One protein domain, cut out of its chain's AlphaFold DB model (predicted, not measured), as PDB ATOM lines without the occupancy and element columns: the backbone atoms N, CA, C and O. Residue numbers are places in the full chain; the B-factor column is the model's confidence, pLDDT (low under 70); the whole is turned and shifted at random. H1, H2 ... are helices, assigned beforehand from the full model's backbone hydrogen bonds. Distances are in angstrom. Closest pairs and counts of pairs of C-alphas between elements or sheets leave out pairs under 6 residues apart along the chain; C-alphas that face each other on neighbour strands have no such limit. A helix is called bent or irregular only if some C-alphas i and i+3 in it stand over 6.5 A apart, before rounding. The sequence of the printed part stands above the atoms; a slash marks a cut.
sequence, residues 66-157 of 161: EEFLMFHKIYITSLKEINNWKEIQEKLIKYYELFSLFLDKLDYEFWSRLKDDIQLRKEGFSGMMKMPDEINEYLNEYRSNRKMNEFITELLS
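This is residues 66 to 157 of the 161 residues of an uncharacterized protein of Aquimarina algiphila (UniProt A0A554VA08). Two helices, H1 and H2, stand side by side and run opposite ways with little contact between them; on one side of this pair H3 crosses H2, while H4 bridges from the first residues of H2 to the last residues of H1. H5 packs crosswise on H1 at the far side from H3 and H4, at one end of the longest axis. The printed part has 92 residues with five named helices, H1 to H5 in that order, and no named strand; the class is all helix. It is compact, with a radius of gyration of the C-alphas of 13.8 A and spans of 42 by 29 by 21 A.

H1, residues 66 to 79, begins at C-alpha 66 (146.882, 131.647, 209.370) and measures 20.5 A. It is neither bent nor irregular, but only just: C-alphas 70 and 73 are 6.1 A apart. H2, residues 85 to 98, measures 19.9 A. H3, residues 105 to 122, is the longest helix at 26.0 A and ends at C-alpha 122 (125.567, 156.846, 221.079). H4, residues 131 to 141, measures 15.3 A. H5, residues 146 to 156, measures 15.5 A and ends at C-alpha 156 (146.449, 148.568, 196.847).

H1 and H2 are close but not clearly touching, at a shallow tilt of 11 degrees, opposite ways; their closest C-alphas, of Leu 79 and Ile 88, are 6.2 A apart. H1 and H4 only just touch, only at their ends, with 3 pairs of C-alphas within 8 A; the closest are those of Ile 76 and Leu 139, 6.3 A apart. H1, with residues 74 to 77 alone, touches H5 and is about perpendicular to it at 86 degrees; the closest C-alphas, of Ile 74 and Met 148, are 7.0 A apart. H2 touches H3 at a steep tilt of 55 degrees, opposite ways; the closest C-alphas, of Ile 93 and Trp 111, are 6.4 A apart, and H3 touches H2 with residues 111 to 115 alone. H2, with residues 85 to 89 alone, only just touches H4, with 3 pairs of C-alphas within 8 A; the closest are those of Trp 85 and Pro 132, 5.9 A apart. H3 and H4 are close but not clearly touching, at a shallow tilt of 23 degrees, opposite ways; their closest C-alphas, of Leu 114 and Met 131, are 7.4 A apart. H5 is apart from H2, H3 and H4, and H1 is apart from H3. In H2, H3, H4 and H5 every O i to N i+4 pair is within hydrogen-bond range; in H1, 8 of 10 are.

The two C-alphas farthest apart, those of Gly 124 and Lys 147, are 42.8 A from each other. The printed part has no cut and no long link. The mean pLDDT of the printed part is 81.2; residues 127 to 128 and 143 to 157 are under 70, and H5 has a mean of 54.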
ATOM      1  N   GLU A  66     145.657 131.172 210.025       79.31
ATOM      2  CA  GLU A  66     146.882 131.647 209.370       79.31
ATOM      3  C   GLU A  66     146.617 132.868 208.471       79.31
ATOM      4  O   GLU A  66     147.375 133.842 208.493       79.31
ATOM      5  N   GLU A  67     145.511 132.849 207.720       75.62
ATOM      6  CA  GLU A  67     145.067 133.992 206.922       75.62
ATOM      7  C   GLU A  67     144.739 135.183 207.828       75.62
ATOM      8  O   GLU A  67     145.188 136.294 207.539       75.62
ATOM      9  N   PHE A  68     144.048 134.960 208.954       77.94
ATOM     10  CA  PHE A  68     143.818 135.989 209.971       77.94
ATOM     11  C   PHE A  68     145.131 136.604 210.463       77.94
ATOM     12  O   PHE A  68     145.291 137.816 210.357       77.94
ATOM     13  N   LEU A  69     146.092 135.803 210.933       77.06
ATOM     14  CA  LEU A  69     147.358 136.302 211.487       77.06
ATOM     15  C   LEU A  69     148.165 137.120 210.470       77.06
ATOM     16  O   LEU A  69     148.775 138.138 210.821       77.06
ATOM     17  N   MET A  70     148.165 136.693 209.205       76.06
ATOM     18  CA  MET A  70     148.801 137.435 208.117       76.06
ATOM     19  C   MET A  70     148.095 138.777 207.882       76.06
ATOM     20  O   MET A  70     148.743 139.826 207.828       76.06
ATOM     21  N   PHE A  71     146.767 138.757 207.777       78.25
ATOM     22  CA  PHE A  71     145.961 139.949 207.540       78.25
ATOM     23  C   PHE A  71     145.941 140.921 208.706       78.25
ATOM     24  O   PHE A  71     145.870 142.124 208.482       78.25
ATOM     25  N   HIS A  72     146.016 140.423 209.931       83.00
ATOM     26  CA  HIS A  72     145.928 141.219 211.140       83.00
ATOM     27  C   HIS A  72     147.030 142.268 211.179       83.00
ATOM     28  O   HIS A  72     146.766 143.468 211.205       83.00
ATOM     29  N   LYS A  73     148.283 141.840 211.019       77.69
ATOM     30  CA  LYS A  73     149.426 142.761 210.994       77.69
ATOM     31  C   LYS A  73     149.336 143.775 209.852       77.69
ATOM     32  O   LYS A  73     149.691 144.941 210.036       77.69
ATOM     33  N   ILE A  74     148.871 143.333 208.683       76.50
ATOM     34  CA  ILE A  74     148.651 144.178 207.501       76.50
ATOM     35  C   ILE A  74     147.618 145.263 207.813       76.50
ATOM     36  O   ILE A  74     147.877 146.452 207.626       76.50
ATOM     37  N   TYR A  75     146.465 144.844 208.325       84.06
ATOM     38  CA  TYR A  75     145.331 145.705 208.599       84.06
ATOM     39  C   TYR A  75     145.672 146.742 209.664       84.06
ATOM     40  O   TYR A  75     145.569 147.938 209.402       84.06
ATOM     41  N   ILE A  76     146.197 146.299 210.809       85.50
ATOM     42  CA  ILE A  76     146.628 147.174 211.903       85.50
ATOM     43  C   ILE A  76     147.670 148.194 211.432       85.50
ATOM     44  O   ILE A  76     147.602 149.366 211.801       85.50
ATOM     45  N   THR A  77     148.604 147.795 210.562       80.44
ATOM     46  CA  THR A  77     149.585 148.738 210.004       80.44
ATOM     47  C   THR A  77     148.928 149.770 209.089       80.44
ATOM     48  O   THR A  77     149.270 150.945 209.181       80.44
ATOM     49  N   SER A  78     147.961 149.372 208.255       80.12
ATOM     50  CA  SER A  78     147.259 150.296 207.350       80.12
ATOM     51  C   SER A  78     146.451 151.373 208.082       80.12
ATOM     52  O   SER A  78     146.320 152.490 207.587       80.12
ATOM     53  N   LEU A  79     145.963 151.076 209.291       86.62
ATOM     54  CA  LEU A  79     145.200 152.025 210.103       86.62
ATOM     55  C   LEU A  79     146.048 153.184 210.638       86.62
ATOM     56  O   LEU A  79     145.493 154.231 210.959       86.62
ATOM     57  N   LYS A  80     147.378 153.036 210.703       82.19
ATOM     58  CA  LYS A  80     148.290 154.090 211.187       82.19
ATOM     59  C   LYS A  80     148.334 155.320 210.283       82.19
ATOM     60  O   LYS A  80     148.701 156.391 210.748       82.19
ATOM     61  N   GLU A  81     147.963 155.170 209.015       80.56
ATOM     62  CA  GLU A  81     147.909 156.275 208.052       80.56
ATOM     63  C   GLU A  81     146.634 157.132 208.217       80.56
ATOM     64  O   GLU A  81     146.509 158.202 207.621       80.56
ATOM     65  N   ILE A  82     145.670 156.676 209.025       84.62
ATOM     66  CA  ILE A  82     144.409 157.374 209.277       84.62
ATOM     67  C   ILE A  82     144.590 158.307 210.479       84.62
ATOM     68  O   ILE A  82     144.943 157.878 211.570       84.62
ATOM     69  N   ASN A  83     144.293 159.597 210.308       86.00
ATOM     70  CA  ASN A  83     144.427 160.587 211.389       86.00
ATOM     71  C   ASN A  83     143.195 160.674 212.310       86.00
ATOM     72  O   ASN A  83     143.242 161.299 213.370       86.00
ATOM     73  N   ASN A  84     142.065 160.093 211.904       91.00
ATOM     74  CA  ASN A  84     140.809 160.155 212.642       91.00
ATOM     75  C   ASN A  84     140.595 158.886 213.478       91.00
ATOM     76  O   ASN A  84     140.168 157.855 212.968       91.00
ATOM     77  N   TRP A  85     140.817 158.977 214.789       91.31
ATOM     78  CA  TRP A  85     140.681 157.832 215.695       91.31
ATOM     79  C   TRP A  85     139.271 157.216 215.725       91.31
ATOM     80  O   TRP A  85     139.142 156.015 215.954       91.31
ATOM     81  N   LYS A  86     138.208 157.994 215.466       91.69
ATOM     82  CA  LYS A  86     136.836 157.456 215.407       91.69
ATOM     83  C   LYS A  86     136.652 156.554 214.194       91.69
ATOM     84  O   LYS A  86     136.050 155.494 214.297       91.69
ATOM     85  N   GLU A  87     137.216 156.967 213.063       91.75
ATOM     86  CA  GLU A  87     137.223 156.161 211.844       91.75
ATOM     87  C   GLU A  87     138.033 154.874 212.049       91.75
ATOM     88  O   GLU A  87     137.588 153.793 211.669       91.75
ATOM     89  N   ILE A  88     139.191 154.971 212.711       92.31
ATOM     90  CA  ILE A  88     140.002 153.801 213.080       92.31
ATOM     91  C   ILE A  88     139.194 152.835 213.953       92.31
ATOM     92  O   ILE A  88     139.200 151.635 213.700       92.31
ATOM     93  N   GLN A  89     138.470 153.342 214.952       93.44
ATOM     94  CA  GLN A  89     137.635 152.525 215.829       93.44
ATOM     95  C   GLN A  89     136.536 151.777 215.068       93.44
ATOM     96  O   GLN A  89     136.365 150.577 215.274       93.44
ATOM     97  N   GLU A  90     135.800 152.455 214.185       92.06
ATOM     98  CA  GLU A  90     134.753 151.827 213.368       92.06
ATOM     99  C   GLU A  90     135.330 150.724 212.470       92.06
ATOM    100  O   GLU A  90     134.778 149.623 212.385       92.06
ATOM    101  N   LYS A  91     136.488 150.994 211.859       91.19
ATOM    102  CA  LYS A  91     137.237 150.030 211.048       91.19
ATOM    103  C   LYS A  91     137.683 148.813 211.870       91.19
ATOM    104  O   LYS A  91     137.423 147.683 211.461       91.19
ATOM    105  N   LEU A  92     138.268 149.025 213.051       92.44
ATOM    106  CA  LEU A  92     138.689 147.952 213.963       92.44
ATOM    107  C   LEU A  92     137.519 147.085 214.433       92.44
ATOM    108  O   LEU A  92     137.640 145.864 214.441       92.44
ATOM    109  N   ILE A  93     136.380 147.683 214.790       92.94
ATOM    110  CA  ILE A  93     135.197 146.923 215.223       92.94
ATOM    111  C   ILE A  93     134.726 145.995 214.113       92.94
ATOM    112  O   ILE A  93     134.546 144.803 214.354       92.94
ATOM    113  N   LYS A  94     134.579 146.523 212.897       89.81
ATOM    114  CA  LYS A  94     134.155 145.742 211.734       89.81
ATOM    115  C   LYS A  94     135.149 144.631 211.395       89.81
ATOM    116  O   LYS A  94     134.757 143.531 211.016       89.81
ATOM    117  N   TYR A  95     136.440 144.923 211.530       90.50
ATOM    118  CA  TYR A  95     137.500 143.945 211.349       90.50
ATOM    119  C   TYR A  95     137.390 142.803 212.364       90.50
ATOM    120  O   TYR A  95     137.328 141.641 211.974       90.50
ATOM    121  N   TYR A  96     137.272 143.112 213.653       90.81
ATOM    122  CA  TYR A  96     137.149 142.089 214.688       90.81
ATOM    123  C   TYR A  96     135.823 141.336 214.664       90.81
ATOM    124  O   TYR A  96     135.796 140.166 215.023       90.81
ATOM    125  N   GLU A  97     134.741 141.936 214.170       88.88
ATOM    126  CA  GLU A  97     133.504 141.205 213.885       88.88
ATOM    127  C   GLU A  97     133.734 140.102 212.842       88.88
ATOM    128  O   GLU A  97     133.308 138.962 213.050       88.88
ATOM    129  N   LEU A  98     134.466 140.413 211.764       84.19
ATOM    130  CA  LEU A  98     134.783 139.465 210.691       84.19
ATOM    131  C   LEU A  98     135.698 138.321 211.159       84.19
ATOM    132  O   LEU A  98     135.551 137.194 210.692       84.19
ATOM    133  N   PHE A  99     136.617 138.599 212.084       86.19
ATOM    134  CA  PHE A  99     137.612 137.638 212.577       86.19
ATOM    135  C   PHE A  99     137.384 137.197 214.029       86.19
ATOM    136  O   PHE A  99     138.299 136.687 214.671       86.19
ATOM    137  N   SER A 100     136.164 137.356 214.548       86.38
ATOM    138  CA  SER A 100     135.836 137.148 215.969       86.38
ATOM    139  C   SER A 100     136.206 135.762 216.515       86.38
ATOM    140  O   SER A 100     136.501 135.631 217.699       86.38
ATOM    141  N   LEU A 101     136.237 134.739 215.657       85.56
ATOM    142  CA  LEU A 101     136.612 133.366 216.013       85.56
ATOM    143  C   LEU A 101     138.115 133.168 216.263       85.56
ATOM    144  O   LEU A 101     138.492 132.164 216.860       85.56
ATOM    145  N   PHE A 102     138.958 134.095 215.801       87.00
ATOM    146  CA  PHE A 102     140.420 133.983 215.848       87.00
ATOM    147  C   PHE A 102     141.067 134.973 216.819       87.00
ATOM    148  O   PHE A 102     142.291 135.031 216.899       87.00
ATOM    149  N   LEU A 103     140.266 135.765 217.535       86.00
ATOM    150  CA  LEU A 103     140.792 136.746 218.479       86.00
ATOM    151  C   LEU A 103     141.401 136.038 219.678       86.00
ATOM    152  O   LEU A 103     140.764 135.188 220.306       86.00
ATOM    153  N   ASP A 104     142.616 136.443 220.029       84.94
ATOM    154  CA  ASP A 104     143.158 136.085 221.322       84.94
ATOM    155  C   ASP A 104     142.465 136.887 222.441       84.94
ATOM    156  O   ASP A 104     141.585 137.727 222.220       84.94
ATOM    157  N   LYS A 105     142.843 136.603 223.689       85.75
ATOM    158  CA  LYS A 105     142.244 137.268 224.847       85.75
ATOM    159  C   LYS A 105     142.465 138.790 224.829       85.75
ATOM    160  O   LYS A 105     141.557 139.520 225.219       85.75
ATOM    161  N   LEU A 106     143.646 139.254 224.423       85.62
ATOM    162  CA  LEU A 106     143.980 140.680 224.407       85.62
ATOM    163  C   LEU A 106     143.187 141.400 223.314       85.62
ATOM    164  O   LEU A 106     142.564 142.426 223.585       85.62
ATOM    165  N   ASP A 107     143.138 140.818 222.118       87.12
ATOM    166  CA  ASP A 107     142.383 141.339 220.981       87.12
ATOM    167  C   ASP A 107     140.883 141.396 221.284       87.12
ATOM    168  O   ASP A 107     140.221 142.392 220.987       87.12
ATOM    169  N   TYR A 108     140.345 140.360 221.930       90.25
ATOM    170  CA  TYR A 108     138.945 140.327 222.340       90.25
ATOM    171  C   TYR A 108     138.623 141.392 223.400       90.25
ATOM    172  O   TYR A 108     137.609 142.085 223.289       90.25
ATOM    173  N   GLU A 109     139.469 141.554 224.423       90.94
ATOM    174  CA  GLU A 109     139.281 142.588 225.448       90.94
ATOM    175  C   GLU A 109     139.322 143.994 224.839       90.94
ATOM    176  O   GLU A 109     138.460 144.823 225.142       90.94
ATOM    177  N   PHE A 110     140.279 144.253 223.945       92.12
ATOM    178  CA  PHE A 110     140.369 145.520 223.228       92.12
ATOM    179  C   PHE A 110     139.139 145.755 222.340       92.12
ATOM    180  O   PHE A 110     138.522 146.820 222.406       92.12
ATOM    181  N   TRP A 111     138.706 144.745 221.580       93.88
ATOM    182  CA  TRP A 111     137.490 144.808 220.768       93.88
ATOM    183  C   TRP A 111     136.235 145.107 221.595       93.88
ATOM    184  O   TRP A 111     135.422 145.946 221.193       93.88
ATOM    185  N   SER A 112     136.089 144.485 222.768       93.00
ATOM    186  CA  SER A 112     134.974 144.760 223.680       93.00
ATOM    187  C   SER A 112     134.945 146.231 224.091       93.00
ATOM    188  O   SER A 112     133.905 146.875 223.975       93.00
ATOM    189  N   ARG A 113     136.094 146.800 224.482       93.31
ATOM    190  CA  ARG A 113     136.186 148.222 224.857       93.31
ATOM    191  C   ARG A 113     135.855 149.149 223.693       93.31
ATOM    192  O   ARG A 113     135.153 150.137 223.888       93.31
ATOM    193  N   LEU A 114     136.304 148.820 222.475       94.12
ATOM    194  CA  LEU A 114     135.943 149.573 221.267       94.12
ATOM    195  C   LEU A 114     134.425 149.642 221.093       94.12
ATOM    196  O   LEU A 114     133.895 150.719 220.813       94.12
ATOM    197  N   LYS A 115     133.725 148.519 221.273       93.62
ATOM    198  CA  LYS A 115     132.263 148.464 221.163       93.62
ATOM    199  C   LYS A 115     131.569 149.246 222.273       93.62
ATOM    200  O   LYS A 115     130.656 150.018 221.974       93.62
ATOM    201  N   ASP A 116     132.018 149.075 223.513       93.25
ATOM    202  CA  ASP A 116     131.443 149.746 224.678       93.25
ATOM    203  C   ASP A 116     131.553 151.267 224.551       93.25
ATOM    204  O   ASP A 116     130.567 151.979 224.722       93.25
ATOM    205  N   ASP A 117     132.717 151.780 224.156       92.81
ATOM    206  CA  ASP A 117     132.911 153.212 223.941       92.81
ATOM    207  C   ASP A 117     132.016 153.777 222.823       92.81
ATOM    208  O   ASP A 117     131.413 154.841 222.992       92.81
ATOM    209  N   ILE A 118     131.863 153.068 221.692       91.44
ATOM    210  CA  ILE A 118     130.904 153.483 220.651       91.44
ATOM    211  C   ILE A 118     129.488 153.550 221.223       91.44
ATOM    212  O   ILE A 118     128.767 154.515 220.950       91.44
ATOM    213  N   GLN A 119     129.077 152.532 221.980       91.81
ATOM    214  CA  GLN A 119     127.733 152.454 222.537       91.81
ATOM    215  C   GLN A 119     127.477 153.586 223.537       91.81
ATOM    216  O   GLN A 119     126.489 154.309 223.406       91.81
ATOM    217  N   LEU A 120     128.418 153.827 224.450       91.19
ATOM    218  CA  LEU A 120     128.363 154.926 225.412       91.19
ATOM    219  C   LEU A 120     128.240 156.286 224.716       91.19
ATOM    220  O   LEU A 120     127.421 157.117 225.110       91.19
ATOM    221  N   ARG A 121     128.988 156.514 223.628       89.12
ATOM    222  CA  ARG A 121     128.859 157.754 222.852       89.12
ATOM    223  C   ARG A 121     127.509 157.908 222.170       89.12
ATOM    224  O   ARG A 121     127.001 159.027 222.109       89.12
ATOM    225  N   LYS A 122     126.925 156.823 221.656       89.94
ATOM    226  CA  LYS A 122     125.567 156.846 221.079       89.94
ATOM    227  C   LYS A 122     124.516 157.205 222.128       89.94
ATOM    228  O   LYS A 122     123.541 157.872 221.806       89.94
ATOM    229  N   GLU A 123     124.746 156.807 223.373       92.19
ATOM    230  CA  GLU A 123     123.900 157.130 224.525       92.19
ATOM    231  C   GLU A 123     124.153 158.541 225.093       92.19
ATOM    232  O   GLU A 123     123.461 158.973 226.012       92.19
ATOM    233  N   GLY A 124     125.105 159.293 224.529       89.81
ATOM    234  CA  GLY A 124     125.409 160.669 224.925       89.81
ATOM    235  C   GLY A 124     126.474 160.801 226.016       89.81
ATOM    236  O   GLY A 124     126.774 161.920 226.438       89.81
ATOM    237  N   PHE A 125     127.094 159.702 226.450       86.75
ATOM    238  CA  PHE A 125     128.245 159.755 227.347       86.75
ATOM    239  C   PHE A 125     129.504 160.172 226.571       86.75
ATOM    240  O   PHE A 125     129.777 159.687 225.474       86.75
ATOM    241  N   SER A 126     130.307 161.075 227.137       76.38
ATOM    242  CA  SER A 126     131.588 161.495 226.550       76.38
ATOM    243  C   SER A 126     132.680 161.570 227.616       76.38
ATOM    244  O   SER A 126     132.392 161.811 228.785       76.38
ATOM    245  N   GLY A 127     133.933 161.317 227.223       65.75
ATOM    246  CA  GLY A 127     135.103 161.438 228.106       65.75
ATOM    247  C   GLY A 127     135.285 160.323 229.146       65.75
ATOM    248  O   GLY A 127     136.119 160.472 230.033       65.75
ATOM    249  N   MET A 128     134.527 159.225 229.058       68.75
ATOM    250  CA  MET A 128     134.580 158.118 230.030       68.75
ATOM    251  C   MET A 128     135.734 157.140 229.764       68.75
ATOM    252  O   MET A 128     136.296 156.585 230.703       68.75
ATOM    253  N   MET A 129     136.104 156.950 228.496       77.94
ATOM    254  CA  MET A 129     137.205 156.083 228.077       77.94
ATOM    255  C   MET A 129     138.285 156.897 227.364       77.94
ATOM    256  O   MET A 129     137.985 157.851 226.639       77.94
ATOM    257  N   LYS A 130     139.551 156.507 227.542       88.69
ATOM    258  CA  LYS A 130     140.698 157.105 226.843       88.69
ATOM    259  C   LYS A 130     140.949 156.400 225.509       88.69
ATOM    260  O   LYS A 130     142.085 156.101 225.162       88.69
ATOM    261  N   MET A 131     139.891 156.150 224.737       91.44
ATOM    262  CA  MET A 131     139.997 155.354 223.509       91.44
ATOM    263  C   MET A 131     140.996 155.865 222.475       91.44
ATOM    264  O   MET A 131     141.633 155.025 221.849       91.44
ATOM    265  N   PRO A 132     141.198 157.184 222.281       91.06
ATOM    266  CA  PRO A 132     142.271 157.644 221.408       91.06
ATOM    267  C   PRO A 132     143.649 157.136 221.853       91.06
ATOM    268  O   PRO A 132     144.437 156.702 221.017       91.06
ATOM    269  N   ASP A 133     143.924 157.153 223.160       92.25
ATOM    270  CA  ASP A 133     145.189 156.679 223.724       92.25
ATOM    271  C   ASP A 133     145.281 155.151 223.626       92.25
ATOM    272  O   ASP A 133     146.284 154.643 223.137       92.25
ATOM    273  N   GLU A 134     144.215 154.423 223.981       91.94
ATOM    274  CA  GLU A 134     144.171 152.953 223.893       91.94
ATOM    275  C   GLU A 134     144.345 152.452 222.451       91.94
ATOM    276  O   GLU A 134     145.087 151.502 222.213       91.94
ATOM    277  N   ILE A 135     143.719 153.111 221.467       92.56
ATOM    278  CA  ILE A 135     143.927 152.807 220.043       92.56
ATOM    279  C   ILE A 135     145.387 153.048 219.668       92.56
ATOM    280  O   ILE A 135     146.003 152.196 219.034       92.56
ATOM    281  N   ASN A 136     145.963 154.185 220.059       90.00
ATOM    282  CA  ASN A 136     147.354 154.493 219.734       90.00
ATOM    283  C   ASN A 136     148.331 153.501 220.371       90.00
ATOM    284  O   ASN A 136     149.279 153.077 219.708       90.00
ATOM    285  N   GLU A 137     148.121 153.125 221.631       89.88
ATOM    286  CA  GLU A 137     148.906 152.101 222.322       89.88
ATOM    287  C   GLU A 137     148.811 150.766 221.581       89.88
ATOM    288  O   GLU A 137     149.839 150.243 221.151       89.88
ATOM    289  N   TYR A 138     147.589 150.300 221.307       88.50
ATOM    290  CA  TYR A 138     147.343 149.054 220.586       88.50
ATOM    291  C   TYR A 138     148.020 149.040 219.207       88.50
ATOM    292  O   TYR A 138     148.796 148.141 218.891       88.50
ATOM    293  N   LEU A 139     147.821 150.078 218.381       87.50
ATOM    294  CA  LEU A 139     148.471 150.175 217.069       87.50
ATOM    295  C   LEU A 139     150.007 150.174 217.193       87.50
ATOM    296  O   LEU A 139     150.706 149.619 216.337       87.50
ATOM    297  N   ASN A 140     150.563 150.799 218.233       84.50
ATOM    298  CA  ASN A 140     152.007 150.894 218.440       84.50
ATOM    299  C   ASN A 140     152.667 149.572 218.843       84.50
ATOM    300  O   ASN A 140     153.848 149.405 218.533       84.50
ATOM    301  N   GLU A 141     151.946 148.636 219.457       79.12
ATOM    302  CA  GLU A 141     152.474 147.299 219.776       79.12
ATOM    303  C   GLU A 141     152.803 146.495 218.505       79.12
ATOM    304  O   GLU A 141     153.813 145.792 218.436       79.12
ATOM    305  N   TYR A 142     152.050 146.713 217.426       71.19
ATOM    306  CA  TYR A 142     152.240 146.057 216.130       71.19
ATOM    307  C   TYR A 142     153.272 146.778 215.231       71.19
ATOM    308  O   TYR A 142     152.973 147.212 214.112       71.19
ATOM    309  N   ARG A 143     154.515 146.972 215.703       54.00
ATOM    310  CA  ARG A 143     155.585 147.643 214.918       54.00
ATOM    311  C   ARG A 143     155.952 146.887 213.624       54.00
ATOM    312  O   ARG A 143     156.121 145.673 213.605       54.00
ATOM    313  N   SER A 144     156.076 147.668 212.546       54.53
ATOM    314  CA  SER A 144     156.083 147.261 211.129       54.53
ATOM    315  C   SER A 144     157.232 146.338 210.705       54.53
ATOM    316  O   SER A 144     158.392 146.527 211.076       54.53
ATOM    317  N   ASN A 145     156.896 145.411 209.801       52.25
ATOM    318  CA  ASN A 145     157.830 144.708 208.930       52.25
ATOM    319  C   ASN A 145     157.775 145.356 207.528       52.25
ATOM    320  O   ASN A 145     156.813 145.161 206.785       52.25
ATOM    321  N   ARG A 146     158.797 146.144 207.169       47.38
ATOM    322  CA  ARG A 146     158.843 147.013 205.969       47.38
ATOM    323  C   ARG A 146     158.450 146.320 204.653       47.38
ATOM    324  O   ARG A 146     157.768 146.924 203.836       47.38
ATOM    325  N   LYS A 147     158.813 145.046 204.479       49.62
ATOM    326  CA  LYS A 147     158.499 144.255 203.272       49.62
ATOM    327  C   LYS A 147     156.998 144.023 203.064       49.62
ATOM    328  O   LYS A 147     156.539 143.889 201.938       49.62
ATOM    329  N   MET A 148     156.230 143.977 204.148       53.09
ATOM    330  CA  MET A 148     154.790 143.739 204.086       53.09
ATOM    331  C   MET A 148     154.040 144.991 203.616       53.09
ATOM    332  O   MET A 148     153.086 144.885 202.855       53.09
ATOM    333  N   ASN A 149     154.540 146.178 203.973       51.59
ATOM    334  CA  ASN A 149     154.014 147.456 203.488       51.59
ATOM    335  C   ASN A 149     154.228 147.642 201.982       51.59
ATOM    336  O   ASN A 149     153.368 148.213 201.317       51.59
ATOM    337  N   GLU A 150     155.334 147.140 201.432       56.94
ATOM    338  CA  GLU A 150     155.598 147.161 199.988       56.94
ATOM    339  C   GLU A 150     154.606 146.264 199.231       56.94
ATOM    340  O   GLU A 150     153.989 146.736 198.282       56.94
ATOM    341  N   PHE A 151     154.345 145.043 199.716       56.06
ATOM    342  CA  PHE A 151     153.324 144.151 199.144       56.06
ATOM    343  C   PHE A 151     151.915 144.761 199.195       56.06
ATOM    344  O   PHE A 151     151.192 144.729 198.206       56.06
ATOM    345  N   ILE A 152     151.529 145.366 200.325       55.66
ATOM    346  CA  ILE A 152     150.240 146.063 200.456       55.66
ATOM    347  C   ILE A 152     150.176 147.244 199.495       55.66
ATOM    348  O   ILE A 152     149.159 147.439 198.842       55.66
ATOM    349  N   THR A 153     151.246 148.034 199.409       56.72
ATOM    350  CA  THR A 153     151.295 149.179 198.500       56.72
ATOM    351  C   THR A 153     151.135 148.693 197.076       56.72
ATOM    352  O   THR A 153     150.313 149.241 196.368       56.72
ATOM    353  N   GLU A 154     151.830 147.643 196.657       61.84
ATOM    354  CA  GLU A 154     151.711 147.072 195.314       61.84
ATOM    355  C   GLU A 154     150.297 146.539 195.027       61.84
ATOM    356  O   GLU A 154     149.753 146.761 193.949       61.84
ATOM    357  N   LEU A 155     149.657 145.926 196.022       54.88
ATOM    358  CA  LEU A 155     148.329 145.326 195.903       54.88
ATOM    359  C   LEU A 155     147.191 146.367 195.968       54.88
ATOM    360  O   LEU A 155     146.163 146.237 195.300       54.88
ATOM    361  N   LEU A 156     147.380 147.444 196.733       52.09
ATOM    362  CA  LEU A 156     146.449 148.568 196.847       52.09
ATOM    363  C   LEU A 156     146.737 149.690 195.842       52.09
ATOM    364  O   LEU A 156     145.852 150.517 195.623       52.09
ATOM    365  N   SER A 157     147.908 149.698 195.199       50.06
ATOM    366  CA  SER A 157     148.267 150.665 194.162       50.06
ATOM    367  C   SER A 157     147.322 150.531 192.973       50.06
ATOM    368  O   SER A 157     146.961 149.415 192.591       50.06
TER     369      SER A 157